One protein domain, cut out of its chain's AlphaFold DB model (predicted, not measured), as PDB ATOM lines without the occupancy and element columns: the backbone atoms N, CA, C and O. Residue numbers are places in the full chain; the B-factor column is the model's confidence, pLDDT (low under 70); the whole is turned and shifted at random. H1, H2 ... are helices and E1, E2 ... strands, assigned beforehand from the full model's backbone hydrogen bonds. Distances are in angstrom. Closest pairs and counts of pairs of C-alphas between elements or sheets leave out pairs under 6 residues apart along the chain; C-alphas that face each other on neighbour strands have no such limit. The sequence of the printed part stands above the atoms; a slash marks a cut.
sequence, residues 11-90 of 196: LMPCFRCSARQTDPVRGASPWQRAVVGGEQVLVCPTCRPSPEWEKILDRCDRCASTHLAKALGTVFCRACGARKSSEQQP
ATOM      1  N   LEU A  11     158.663 186.047 185.153       66.56
ATOM      2  CA  LEU A  11     159.368 186.924 184.212       66.56
ATOM      3  C   LEU A  11     159.150 186.421 182.785       66.56
ATOM      4  O   LEU A  11     159.874 185.528 182.341       66.56
ATOM      5  N   MET A  12     158.176 187.009 182.087       74.69
ATOM      6  CA  MET A  12     157.939 186.824 180.649       74.69
ATOM      7  C   MET A  12     159.179 187.298 179.855       74.69
ATOM      8  O   MET A  12     159.475 188.498 179.861       74.69
ATOM      9  N   PRO A  13     159.960 186.392 179.233       87.62
ATOM     10  CA  PRO A  13     161.202 186.753 178.559       87.62
ATOM     11  C   PRO A  13     160.945 187.374 177.181       87.62
ATOM     12  O   PRO A  13     159.902 187.182 176.561       87.62
ATOM     13  N   CYS A  14     161.941 188.095 176.676       88.62
ATOM     14  CA  CYS A  14     161.962 188.602 175.317       88.62
ATOM     15  C   CYS A  14     161.984 187.436 174.335       88.62
ATOM     16  O   CYS A  14     162.879 186.595 174.408       88.62
ATOM     17  N   PHE A  15     161.086 187.462 173.356       88.44
ATOM     18  CA  PHE A  15     160.988 186.437 172.319       88.44
ATOM     19  C   PHE A  15     162.312 186.190 171.569       88.44
ATOM     20  O   PHE A  15     162.644 185.055 171.259       88.44
ATOM     21  N   ARG A  16     163.108 187.245 171.324       86.56
ATOM     22  CA  ARG A  16     164.411 187.141 170.636       86.56
ATOM     23  C   ARG A  16     165.586 186.794 171.540       86.56
ATOM     24  O   ARG A  16     166.234 185.773 171.368       86.56
ATOM     25  N   CYS A  17     165.943 187.709 172.440       88.25
ATOM     26  CA  CYS A  17     167.194 187.610 173.188       88.25
ATOM     27  C   CYS A  17     167.035 186.898 174.531       88.25
ATOM     28  O   CYS A  17     168.003 186.815 175.281       88.25
ATOM     29  N   SER A  18     165.830 186.429 174.873       88.62
ATOM     30  CA  SER A  18     165.480 185.834 176.171       88.62
ATOM     31  C   SER A  18     165.723 186.730 177.396       88.62
ATOM     32  O   SER A  18     165.519 186.291 178.530       88.62
ATOM     33  N   ALA A  19     166.108 188.001 177.188       87.81
ATOM     34  CA  ALA A  19     166.229 188.986 178.258       87.81
ATOM     35  C   ALA A  19     164.918 189.044 179.041       87.81
ATOM     36  O   ALA A  19     163.842 188.893 178.469       87.81
ATOM     37  N   ARG A  20     164.986 189.250 180.351       85.56
ATOM     38  CA  ARG A  20     163.795 189.281 181.201       85.56
ATOM     39  C   ARG A  20     163.389 190.722 181.476       85.56
ATOM     40  O   ARG A  20     164.253 191.581 181.663       85.56
ATOM     41  N   GLN A  21     162.085 190.983 181.500       79.19
ATOM     42  CA  GLN A  21     161.570 192.304 181.838       79.19
ATOM     43  C   GLN A  21     161.934 192.646 183.284       79.19
ATOM     44  O   GLN A  21     161.459 192.010 184.211       79.19
ATOM     45  N   THR A  22     162.772 193.658 183.487       72.69
ATOM     46  CA  THR A  22     162.937 194.235 184.825       72.69
ATOM     47  C   THR A  22     161.726 195.116 185.103       72.69
ATOM     48  O   THR A  22     161.318 195.879 184.224       72.69
ATOM     49  N   ASP A  23     161.119 194.946 186.275       67.00
ATOM     50  CA  ASP A  23     159.916 195.672 186.675       67.00
ATOM     51  C   ASP A  23     160.179 197.188 186.635       67.00
ATOM     52  O   ASP A  23     161.112 197.655 187.300       67.00
ATOM     53  N   PRO A  24     159.450 197.967 185.813       67.12
ATOM     54  CA  PRO A  24     159.595 199.411 185.828       67.12
ATOM     55  C   PRO A  24     159.120 199.942 187.182       67.12
ATOM     56  O   PRO A  24     157.977 199.746 187.578       67.12
ATOM     57  N   VAL A  25     159.995 200.676 187.870       65.50
ATOM     58  CA  VAL A  25     159.748 201.188 189.231       65.50
ATOM     59  C   VAL A  25     158.525 202.122 189.307       65.50
ATOM     60  O   VAL A  25     158.027 202.371 190.399       65.50
ATOM     61  N   ARG A  26     158.047 202.633 188.157       64.38
ATOM     62  CA  ARG A  26     156.767 203.327 187.909       64.38
ATOM     63  C   ARG A  26     156.600 203.568 186.399       64.38
ATOM     64  O   ARG A  26     157.582 203.839 185.713       64.38
ATOM     65  N   GLY A  27     155.361 203.554 185.898       71.88
ATOM     66  CA  GLY A  27     155.016 204.018 184.544       71.88
ATOM     67  C   GLY A  27     154.843 202.928 183.480       71.88
ATOM     68  O   GLY A  27     154.820 201.732 183.772       71.88
ATOM     69  N   ALA A  28     154.662 203.357 182.226       75.38
ATOM     70  CA  ALA A  28     154.476 202.456 181.092       75.38
ATOM     71  C   ALA A  28     155.733 201.604 180.859       75.38
ATOM     72  O   ALA A  28     156.853 202.115 180.846       75.38
ATOM     73  N   SER A  29     155.549 200.299 180.649       80.12
ATOM     74  CA  SER A  29     156.676 199.422 180.334       80.12
ATOM     75  C   SER A  29     157.283 199.800 178.977       80.12
ATOM     76  O   SER A  29     156.538 199.955 178.008       80.12
ATOM     77  N   PRO A  30     158.621 199.876 178.859       82.81
ATOM     78  CA  PRO A  30     159.281 200.094 177.574       82.81
ATOM     79  C   PRO A  30     159.219 198.862 176.651       82.81
ATOM     80  O   PRO A  30     159.710 198.908 175.523       82.81
ATOM     81  N   TRP A  31     158.652 197.747 177.124       87.94
ATOM     82  CA  TRP A  31     158.522 196.502 176.378       87.94
ATOM     83  C   TRP A  31     157.282 196.510 175.495       87.94
ATOM     84  O   TRP A  31     156.179 196.817 175.947       87.94
ATOM     85  N   GLN A  32     157.461 196.100 174.242       88.62
ATOM     86  CA  GLN A  32     156.360 195.977 173.299       88.62
ATOM     87  C   GLN A  32     155.683 194.616 173.464       88.62
ATOM     88  O   GLN A  32     156.351 193.583 173.547       88.62
ATOM     89  N   ARG A  33     154.350 194.617 173.483       90.69
ATOM     90  CA  ARG A  33     153.524 193.408 173.385       90.69
ATOM     91  C   ARG A  33     153.145 193.194 171.927       90.69
ATOM     92  O   ARG A  33     152.702 194.140 171.280       90.69
ATOM     93  N   ALA A  34     153.286 191.970 171.440       90.88
ATOM     94  CA  ALA A  34     152.880 191.592 170.092       90.88
ATOM     95  C   ALA A  34     152.282 190.178 170.080       90.88
ATOM     96  O   ALA A  34     152.259 189.512 171.120       90.88
ATOM     97  N   VAL A  35     151.785 189.733 168.926       92.31
ATOM     98  CA  VAL A  35     151.217 188.391 168.744       92.31
ATOM     99  C   VAL A  35     151.936 187.678 167.602       92.31
ATOM    100  O   VAL A  35     152.139 188.274 166.546       92.31
ATOM    101  N   VAL A  36     152.324 186.424 167.829       90.69
ATOM    102  CA  VAL A  36     152.952 185.541 166.836       90.69
ATOM    103  C   VAL A  36     152.254 184.189 166.905       90.69
ATOM    104  O   VAL A  36     152.237 183.572 167.971       90.69
ATOM    105  N   GLY A  37     151.655 183.740 165.800       88.19
ATOM    106  CA  GLY A  37     150.959 182.452 165.748       88.19
ATOM    107  C   GLY A  37     149.826 182.341 166.773       88.19
ATOM    108  O   GLY A  37     149.626 181.284 167.364       88.19
ATOM    109  N   GLY A  38     149.131 183.447 167.055       88.38
ATOM    110  CA  GLY A  38     148.092 183.495 168.086       88.38
ATOM    111  C   GLY A  38     148.590 183.528 169.539       88.38
ATOM    112  O   GLY A  38     147.763 183.560 170.456       88.38
ATOM    113  N   GLU A  39     149.901 183.563 169.790       89.00
ATOM    114  CA  GLU A  39     150.471 183.693 171.135       89.00
ATOM    115  C   GLU A  39     150.982 185.099 171.430       89.00
ATOM    116  O   GLU A  39     151.606 185.748 170.591       89.00
ATOM    117  N   GLN A  40     150.720 185.580 172.650       90.50
ATOM    118  CA  GLN A  40     151.187 186.895 173.075       90.50
ATOM    119  C   GLN A  40     152.642 186.820 173.531       90.50
ATOM    120  O   GLN A  40     152.977 186.100 174.470       90.50
ATOM    121  N   VAL A  41     153.490 187.634 172.908       90.19
ATOM    122  CA  VAL A  41     154.925 187.694 173.187       90.19
ATOM    123  C   VAL A  41     155.352 189.093 173.624       90.19
ATOM    124  O   VAL A  41     154.706 190.098 173.311       90.19
ATOM    125  N   LEU A  42     156.468 189.155 174.351       90.19
ATOM    126  CA  LEU A  42     157.127 190.397 174.735       90.19
ATOM    127  C   LEU A  42     158.407 190.612 173.925       90.19
ATOM    128  O   LEU A  42     159.194 189.686 173.711       90.19
ATOM    129  N   VAL A  43     158.643 191.860 173.522       88.62
ATOM    130  CA  VAL A  43     159.848 192.290 172.802       88.62
ATOM    131  C   VAL A  43     160.520 193.416 173.580       88.62
ATOM    132  O   VAL A  43     159.896 194.428 173.910       88.62
ATOM    133  N   CYS A  44     161.805 193.236 173.887       89.88
ATOM    134  CA  CYS A  44     162.579 194.224 174.625       89.88
ATOM    135  C   CYS A  44     162.875 195.465 173.755       89.88
ATOM    136  O   CYS A  44     162.933 195.361 172.523       89.88
ATOM    137  N   PRO A  45     163.116 196.640 174.367       88.38
ATOM    138  CA  PRO A  45     163.364 197.884 173.634       88.38
ATOM    139  C   PRO A  45     164.581 197.817 172.700       88.38
ATOM    140  O   PRO A  45     164.596 198.492 171.678       88.38
ATOM    141  N   THR A  46     165.570 196.970 172.999       88.88
ATOM    142  CA  THR A  46     166.744 196.752 172.140       88.88
ATOM    143  C   THR A  46     166.417 195.926 170.893       88.88
ATOM    144  O   THR A  46     167.021 196.131 169.846       88.88
ATOM    145  N   CYS A  47     165.462 194.993 170.975       86.75
ATOM    146  CA  CYS A  47     165.067 194.153 169.841       86.75
ATOM    147  C   CYS A  47     163.979 194.791 168.964       86.75
ATOM    148  O   CYS A  47     163.869 194.424 167.795       86.75
ATOM    149  N   ARG A  48     163.212 195.751 169.496       86.62
ATOM    150  CA  ARG A  48     162.114 196.443 168.798       86.62
ATOM    151  C   ARG A  48     162.493 197.147 167.478       86.62
ATOM    152  O   ARG A  48     161.680 197.104 166.570       86.62
ATOM    153  N   PRO A  49     163.662 197.786 167.297       86.25
ATOM    154  CA  PRO A  49     163.960 198.517 166.056       86.25
ATOM    155  C   PRO A  49     164.250 197.617 164.843       86.25
ATOM    156  O   PRO A  49     164.430 198.113 163.738       86.25
ATOM    157  N   SER A  50     164.388 196.304 165.042       81.69
ATOM    158  CA  SER A  50     164.808 195.385 163.983       81.69
ATOM    159  C   SER A  50     163.636 195.062 163.039       81.69
ATOM    160  O   SER A  50     162.628 194.565 163.511       81.69
ATOM    161  N   PRO A  51     163.737 195.237 161.713       77.62
ATOM    162  CA  PRO A  51     162.608 194.987 160.801       77.62
ATOM    163  C   PRO A  51     162.237 193.499 160.668       77.62
ATOM    164  O   PRO A  51     161.158 193.153 160.197       77.62
ATOM    165  N   GLU A  52     163.120 192.595 161.094       80.06
ATOM    166  CA  GLU A  52     162.922 191.153 160.940       80.06
ATOM    167  C   GLU A  52     161.779 190.603 161.803       80.06
ATOM    168  O   GLU A  52     161.125 189.646 161.397       80.06
ATOM    169  N   TRP A  53     161.481 191.202 162.966       76.94
ATOM    170  CA  TRP A  53     160.379 190.696 163.794       76.94
ATOM    171  C   TRP A  53     159.007 191.155 163.286       76.94
ATOM    172  O   TRP A  53     158.048 190.409 163.409       76.94
ATOM    173  N   GLU A  54     158.896 192.317 162.641       81.25
ATOM    174  CA  GLU A  54     157.620 192.790 162.075       81.25
ATOM    175  C   GLU A  54     157.074 191.874 160.969       81.25
ATOM    176  O   GLU A  54     155.870 191.861 160.701       81.25
ATOM    177  N   LYS A  55     157.955 191.091 160.331       85.69
ATOM    178  CA  LYS A  55     157.594 190.094 159.315       85.69
ATOM    179  C   LYS A  55     156.957 188.839 159.913       85.69
ATOM    180  O   LYS A  55     156.115 188.235 159.262       85.69
ATOM    181  N   ILE A  56     157.357 188.453 161.127       87.56
ATOM    182  CA  ILE A  56     156.832 187.263 161.821       87.56
ATOM    183  C   ILE A  56     155.616 187.575 162.695       87.56
ATOM    184  O   ILE A  56     154.989 186.656 163.213       87.56
ATOM    185  N   LEU A  57     155.305 188.857 162.906       89.88
ATOM    186  CA  LEU A  57     154.112 189.241 163.640       89.88
ATOM    187  C   LEU A  57     152.861 188.881 162.867       89.88
ATOM    188  O   LEU A  57     152.744 189.125 161.663       89.88
ATOM    189  N   ASP A  58     151.870 188.445 163.624       91.31
ATOM    190  CA  ASP A  58     150.521 188.371 163.123       91.31
ATOM    191  C   ASP A  58     150.049 189.774 162.708       91.31
ATOM    192  O   ASP A  58     150.295 190.782 163.381       91.31
ATOM    193  N   ARG A  59     149.324 189.833 161.593       92.56
ATOM    194  CA  ARG A  59     148.640 191.041 161.122       92.56
ATOM    195  C   ARG A  59     147.137 190.873 161.255       92.56
ATOM    196  O   ARG A  59     146.624 189.754 161.293       92.56
ATOM    197  N   CYS A  60     146.438 191.992 161.388       93.19
ATOM    198  CA  CYS A  60     144.986 192.019 161.363       93.19
ATOM    199  C   CYS A  60     144.475 191.878 159.925       93.19
ATOM    200  O   CYS A  60     144.826 192.691 159.076       93.19
ATOM    201  N   ASP A  61     143.566 190.938 159.680       90.81
ATOM    202  CA  ASP A  61     143.002 190.684 158.343       90.81
ATOM    203  C   ASP A  61     142.103 191.827 157.831       90.81
ATOM    204  O   ASP A  61     141.844 191.941 156.639       90.81
ATOM    205  N   ARG A  62     141.644 192.715 158.728       93.75
ATOM    206  CA  ARG A  62     140.790 193.869 158.389       93.75
ATOM    207  C   ARG A  62     141.562 195.137 158.031       93.75
ATOM    208  O   ARG A  62     141.114 195.884 157.174       93.75
ATOM    209  N   CYS A  63     142.661 195.432 158.728       94.62
ATOM    210  CA  CYS A  63     143.376 196.712 158.588       94.62
ATOM    211  C   CYS A  63     144.899 196.577 158.452       94.62
ATOM    212  O   CYS A  63     145.602 197.580 158.524       94.62
ATOM    213  N   ALA A  64     145.420 195.354 158.329       92.25
ATOM    214  CA  ALA A  64     146.845 195.026 158.235       92.25
ATOM    215  C   ALA A  64     147.734 195.481 159.416       92.25
ATOM    216  O   ALA A  64     148.947 195.275 159.384       92.25
ATOM    217  N   SER A  65     147.161 196.047 160.484       91.12
ATOM    218  CA  SER A  65     147.910 196.459 161.676       91.12
ATOM    219  C   SER A  65     148.500 195.260 162.426       91.12
ATOM    220  O   SER A  65     147.852 194.221 162.567       91.12
ATOM    221  N   THR A  66     149.703 195.437 162.971       91.88
ATOM    222  CA  THR A  66     150.399 194.493 163.864       91.88
ATOM    223  C   THR A  66     150.091 194.731 165.347       91.88
ATOM    224  O   THR A  66     150.603 194.026 166.218       91.88
ATOM    225  N   HIS A  67     149.240 195.713 165.668       91.56
ATOM    226  CA  HIS A  67     148.857 196.068 167.039       91.56
ATOM    227  C   HIS A  67     147.795 195.099 167.583       91.56
ATOM    228  O   HIS A  67     146.680 195.493 167.936       91.56
ATOM    229  N   LEU A  68     148.136 193.815 167.625       93.19
ATOM    230  CA  LEU A  68     147.291 192.743 168.138       93.19
ATOM    231  C   LEU A  68     147.566 192.498 169.627       93.19
ATOM    232  O   LEU A  68     148.688 192.650 170.113       93.19
ATOM    233  N   ALA A  69     146.535 192.089 170.361       91.88
ATOM    234  CA  ALA A  69     146.637 191.661 171.751       91.88
ATOM    235  C   ALA A  69     145.801 190.400 171.983       91.88
ATOM    236  O   ALA A  69     144.751 190.236 171.369       91.88
ATOM    237  N   LYS A  70     146.256 189.519 172.881       91.31
ATOM    238  CA  LYS A  70     145.500 188.347 173.337       91.31
ATOM    239  C   LYS A  70     144.851 188.671 174.678       91.31
ATOM    240  O   LYS A  70     145.536 189.114 175.598       91.31
ATOM    241  N   ALA A  71     143.549 188.460 174.789       89.00
ATOM    242  CA  ALA A  71     142.817 188.529 176.047       89.00
ATOM    243  C   ALA A  71     141.840 187.359 176.110       89.00
ATOM    244  O   ALA A  71     141.116 187.108 175.149       89.00
ATOM    245  N   LEU A  72     141.837 186.641 177.238       88.25
ATOM    246  CA  LEU A  72     140.939 185.502 177.476       88.25
ATOM    247  C   LEU A  72     140.987 184.444 176.354       88.25
ATOM    248  O   LEU A  72     139.968 183.886 175.968       88.25
ATOM    249  N   GLY A  73     142.170 184.208 175.779       87.81
ATOM    250  CA  GLY A  73     142.358 183.264 174.671       87.81
ATOM    251  C   GLY A  73     142.006 183.810 173.282       87.81
ATOM    252  O   GLY A  73     142.373 183.188 172.296       87.81
ATOM    253  N   THR A  74     141.385 184.985 173.166       89.88
ATOM    254  CA  THR A  74     141.055 185.607 171.873       89.88
ATOM    255  C   THR A  74     142.073 186.675 171.492       89.88
ATOM    256  O   THR A  74     142.439 187.520 172.311       89.88
ATOM    257  N   VAL A  75     142.495 186.687 170.227       93.50
ATOM    258  CA  VAL A  75     143.330 187.757 169.668       93.50
ATOM    259  C   VAL A  75     142.447 188.851 169.068       93.50
ATOM    260  O   VAL A  75     141.545 188.568 168.284       93.50
ATOM    261  N   PHE A  76     142.710 190.111 169.409       94.62
ATOM    262  CA  PHE A  76     141.996 191.273 168.881       94.62
ATOM    263  C   PHE A  76     142.957 192.368 168.413       94.62
ATOM    264  O   PHE A  76     144.048 192.547 168.958       94.62
ATOM    265  N   CYS A  77     142.543 193.117 167.393       95.00
ATOM    266  CA  CYS A  77     143.270 194.266 166.872       95.00
ATOM    267  C   CYS A  77     142.928 195.523 167.664       95.00
ATOM    268  O   CYS A  77     141.768 195.921 167.740       95.00
ATOM    269  N   ARG A  78     143.942 196.197 168.209       93.69
ATOM    270  CA  ARG A  78     143.762 197.456 168.947       93.69
ATOM    271  C   ARG A  78     143.492 198.653 168.037       93.69
ATOM    272  O   ARG A  78     142.998 199.656 168.528       93.69
ATOM    273  N   ALA A  79     143.814 198.554 166.746       93.69
ATOM    274  CA  ALA A  79     143.603 199.640 165.792       93.69
ATOM    275  C   ALA A  79     142.157 199.703 165.271       93.69
ATOM    276  O   ALA A  79     141.603 200.786 165.156       93.69
ATOM    277  N   CYS A  80     141.534 198.558 164.962       94.75
ATOM    278  CA  CYS A  80     140.184 198.510 164.373       94.75
ATOM    279  C   CYS A  80     139.152 197.723 165.198       94.75
ATOM    280  O   CYS A  80     137.996 197.626 164.794       94.75
ATOM    281  N   GLY A  81     139.558 197.104 166.311       92.94
ATOM    282  CA  GLY A  81     138.678 196.325 167.192       92.94
ATOM    283  C   GLY A  81     138.301 194.927 166.683       92.94
ATOM    284  O   GLY A  81     137.625 194.190 167.396       92.94
ATOM    285  N   ALA A  82     138.729 194.532 165.477       92.69
ATOM    286  CA  ALA A  82     138.412 193.215 164.928       92.69
ATOM    287  C   ALA A  82     139.019 192.087 165.779       92.69
ATOM    288  O   ALA A  82     140.190 192.148 166.165       92.69
ATOM    289  N   ARG A  83     138.228 191.046 166.044       91.75
ATOM    290  CA  ARG A  83     138.677 189.805 166.687       91.75
ATOM    291  C   ARG A  83     139.130 188.832 165.603       91.75
ATOM    292  O   ARG A  83     138.451 188.715 164.587       91.75
ATOM    293  N   LYS A  84     140.253 188.143 165.807       83.56
ATOM    294  CA  LYS A  84     140.613 186.993 164.973       83.56
ATOM    295  C   LYS A  84     139.703 185.832 165.355       83.56
ATOM    296  O   LYS A  84     139.624 185.481 166.532       83.56
ATOM    297  N   SER A  85     139.001 185.280 164.373       64.94
ATOM    298  CA  SER A  85     138.156 184.107 164.557       64.94
ATOM    299  C   SER A  85     139.031 182.922 164.961       64.94
ATOM    300  O   SER A  85     140.014 182.609 164.294       64.94
ATOM    301  N   SER A  86     138.675 182.267 166.064       56.47
ATOM    302  CA  SER A  86     139.388 181.123 166.644       56.47
ATOM    303  C   SER A  86     139.565 179.947 165.670       56.47
ATOM    304  O   SER A  86     140.424 179.106 165.896       56.47
ATOM    305  N   GLU A  87     138.791 179.917 164.580       55.19
ATOM    306  CA  GLU A  87     138.825 178.904 163.515       55.19
ATOM    307  C   GLU A  87     140.182 178.823 162.788       55.19
ATOM    308  O   GLU A  87     140.549 177.768 162.280       55.19
ATOM    309  N   GLN A  88     140.959 179.916 162.743       52.34
ATOM    310  CA  GLN A  88     142.319 179.906 162.178       52.34
ATOM    311  C   GLN A  88     143.424 179.669 163.213       52.34
ATOM    312  O   GLN A  88     144.598 179.625 162.841       52.34
ATOM    313  N   GLN A  89     143.104 179.522 164.502       49.03
ATOM    314  CA  GLN A  89     144.112 179.053 165.446       49.03
ATOM    315  C   GLN A  89     144.356 177.581 165.092       49.03
ATOM    316  O   GLN A  89     143.392 176.819 165.149       49.03
ATOM    317  N   PRO A  90     145.576 177.158 164.693       46.97
ATOM    318  CA  PRO A  90     145.837 175.748 164.457       46.97
ATOM    319  C   PRO A  90     145.520 175.047 165.768       46.97
ATOM    320  O   PRO A  90     146.233 175.211 166.761       46.97
TER     321      PRO A  90
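Overview. This is residues 11 to 90 of the 196 residues of an uncharacterized protein of Frankia sp. (strain EAN1pec) (UniProt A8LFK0). With little regular structure, two small strand hairpins pack together, E1 with E2 in the middle and E3 with E4 beside it; short helix H1 lies on another side, and long loops make both ends. Of 80 printed residues, 24 are in named elements, ordered E1, E2, H1, E3, E4; the class is mixed, both sheets antiparallel. It is compact, radius of gyration of the C-alphas 13.1 A, spanning 37 by 26 by 23 A.

Along the chain. E1, residues 32 to 36, begins at C-alpha 32 (156.360, 195.977, 173.299) and is 12.7 A long; E2, residues 39 to 43, 12.8 A; H1, residues 51 to 56, 9.7 A; E3, residues 68 to 71, 10.0 A; E4, residues 74 to 77, 10.2 A, ends at C-alpha 77 (143.270, 194.266, 166.872).

Arrangement. Within hydrogen-bond range are N 34 and O 41, 3.0 A, in hairpin E1 and E2, and N 76 and O 69, 2.8 A, in hairpin E3 and E4. The closest C-alphas of E1 and E3 are Val 35 and Leu 68, 5.9 A; of E1 and H1, Val 36 and Ile 56, 6.6 A. H1 and E4 are apart. H1 has 0 of 2 O i to N i+4 pairs within range and 2 of 3 O i to N i+3.

Size, cuts and confidence. The farthest C-alphas, Val 25 and Glu 87, are 39.9 A apart. The printed part has no cut; the link H1 to E3 is long. pLDDT is under 70 at residues 11, 23 to 26 and 85 to 90.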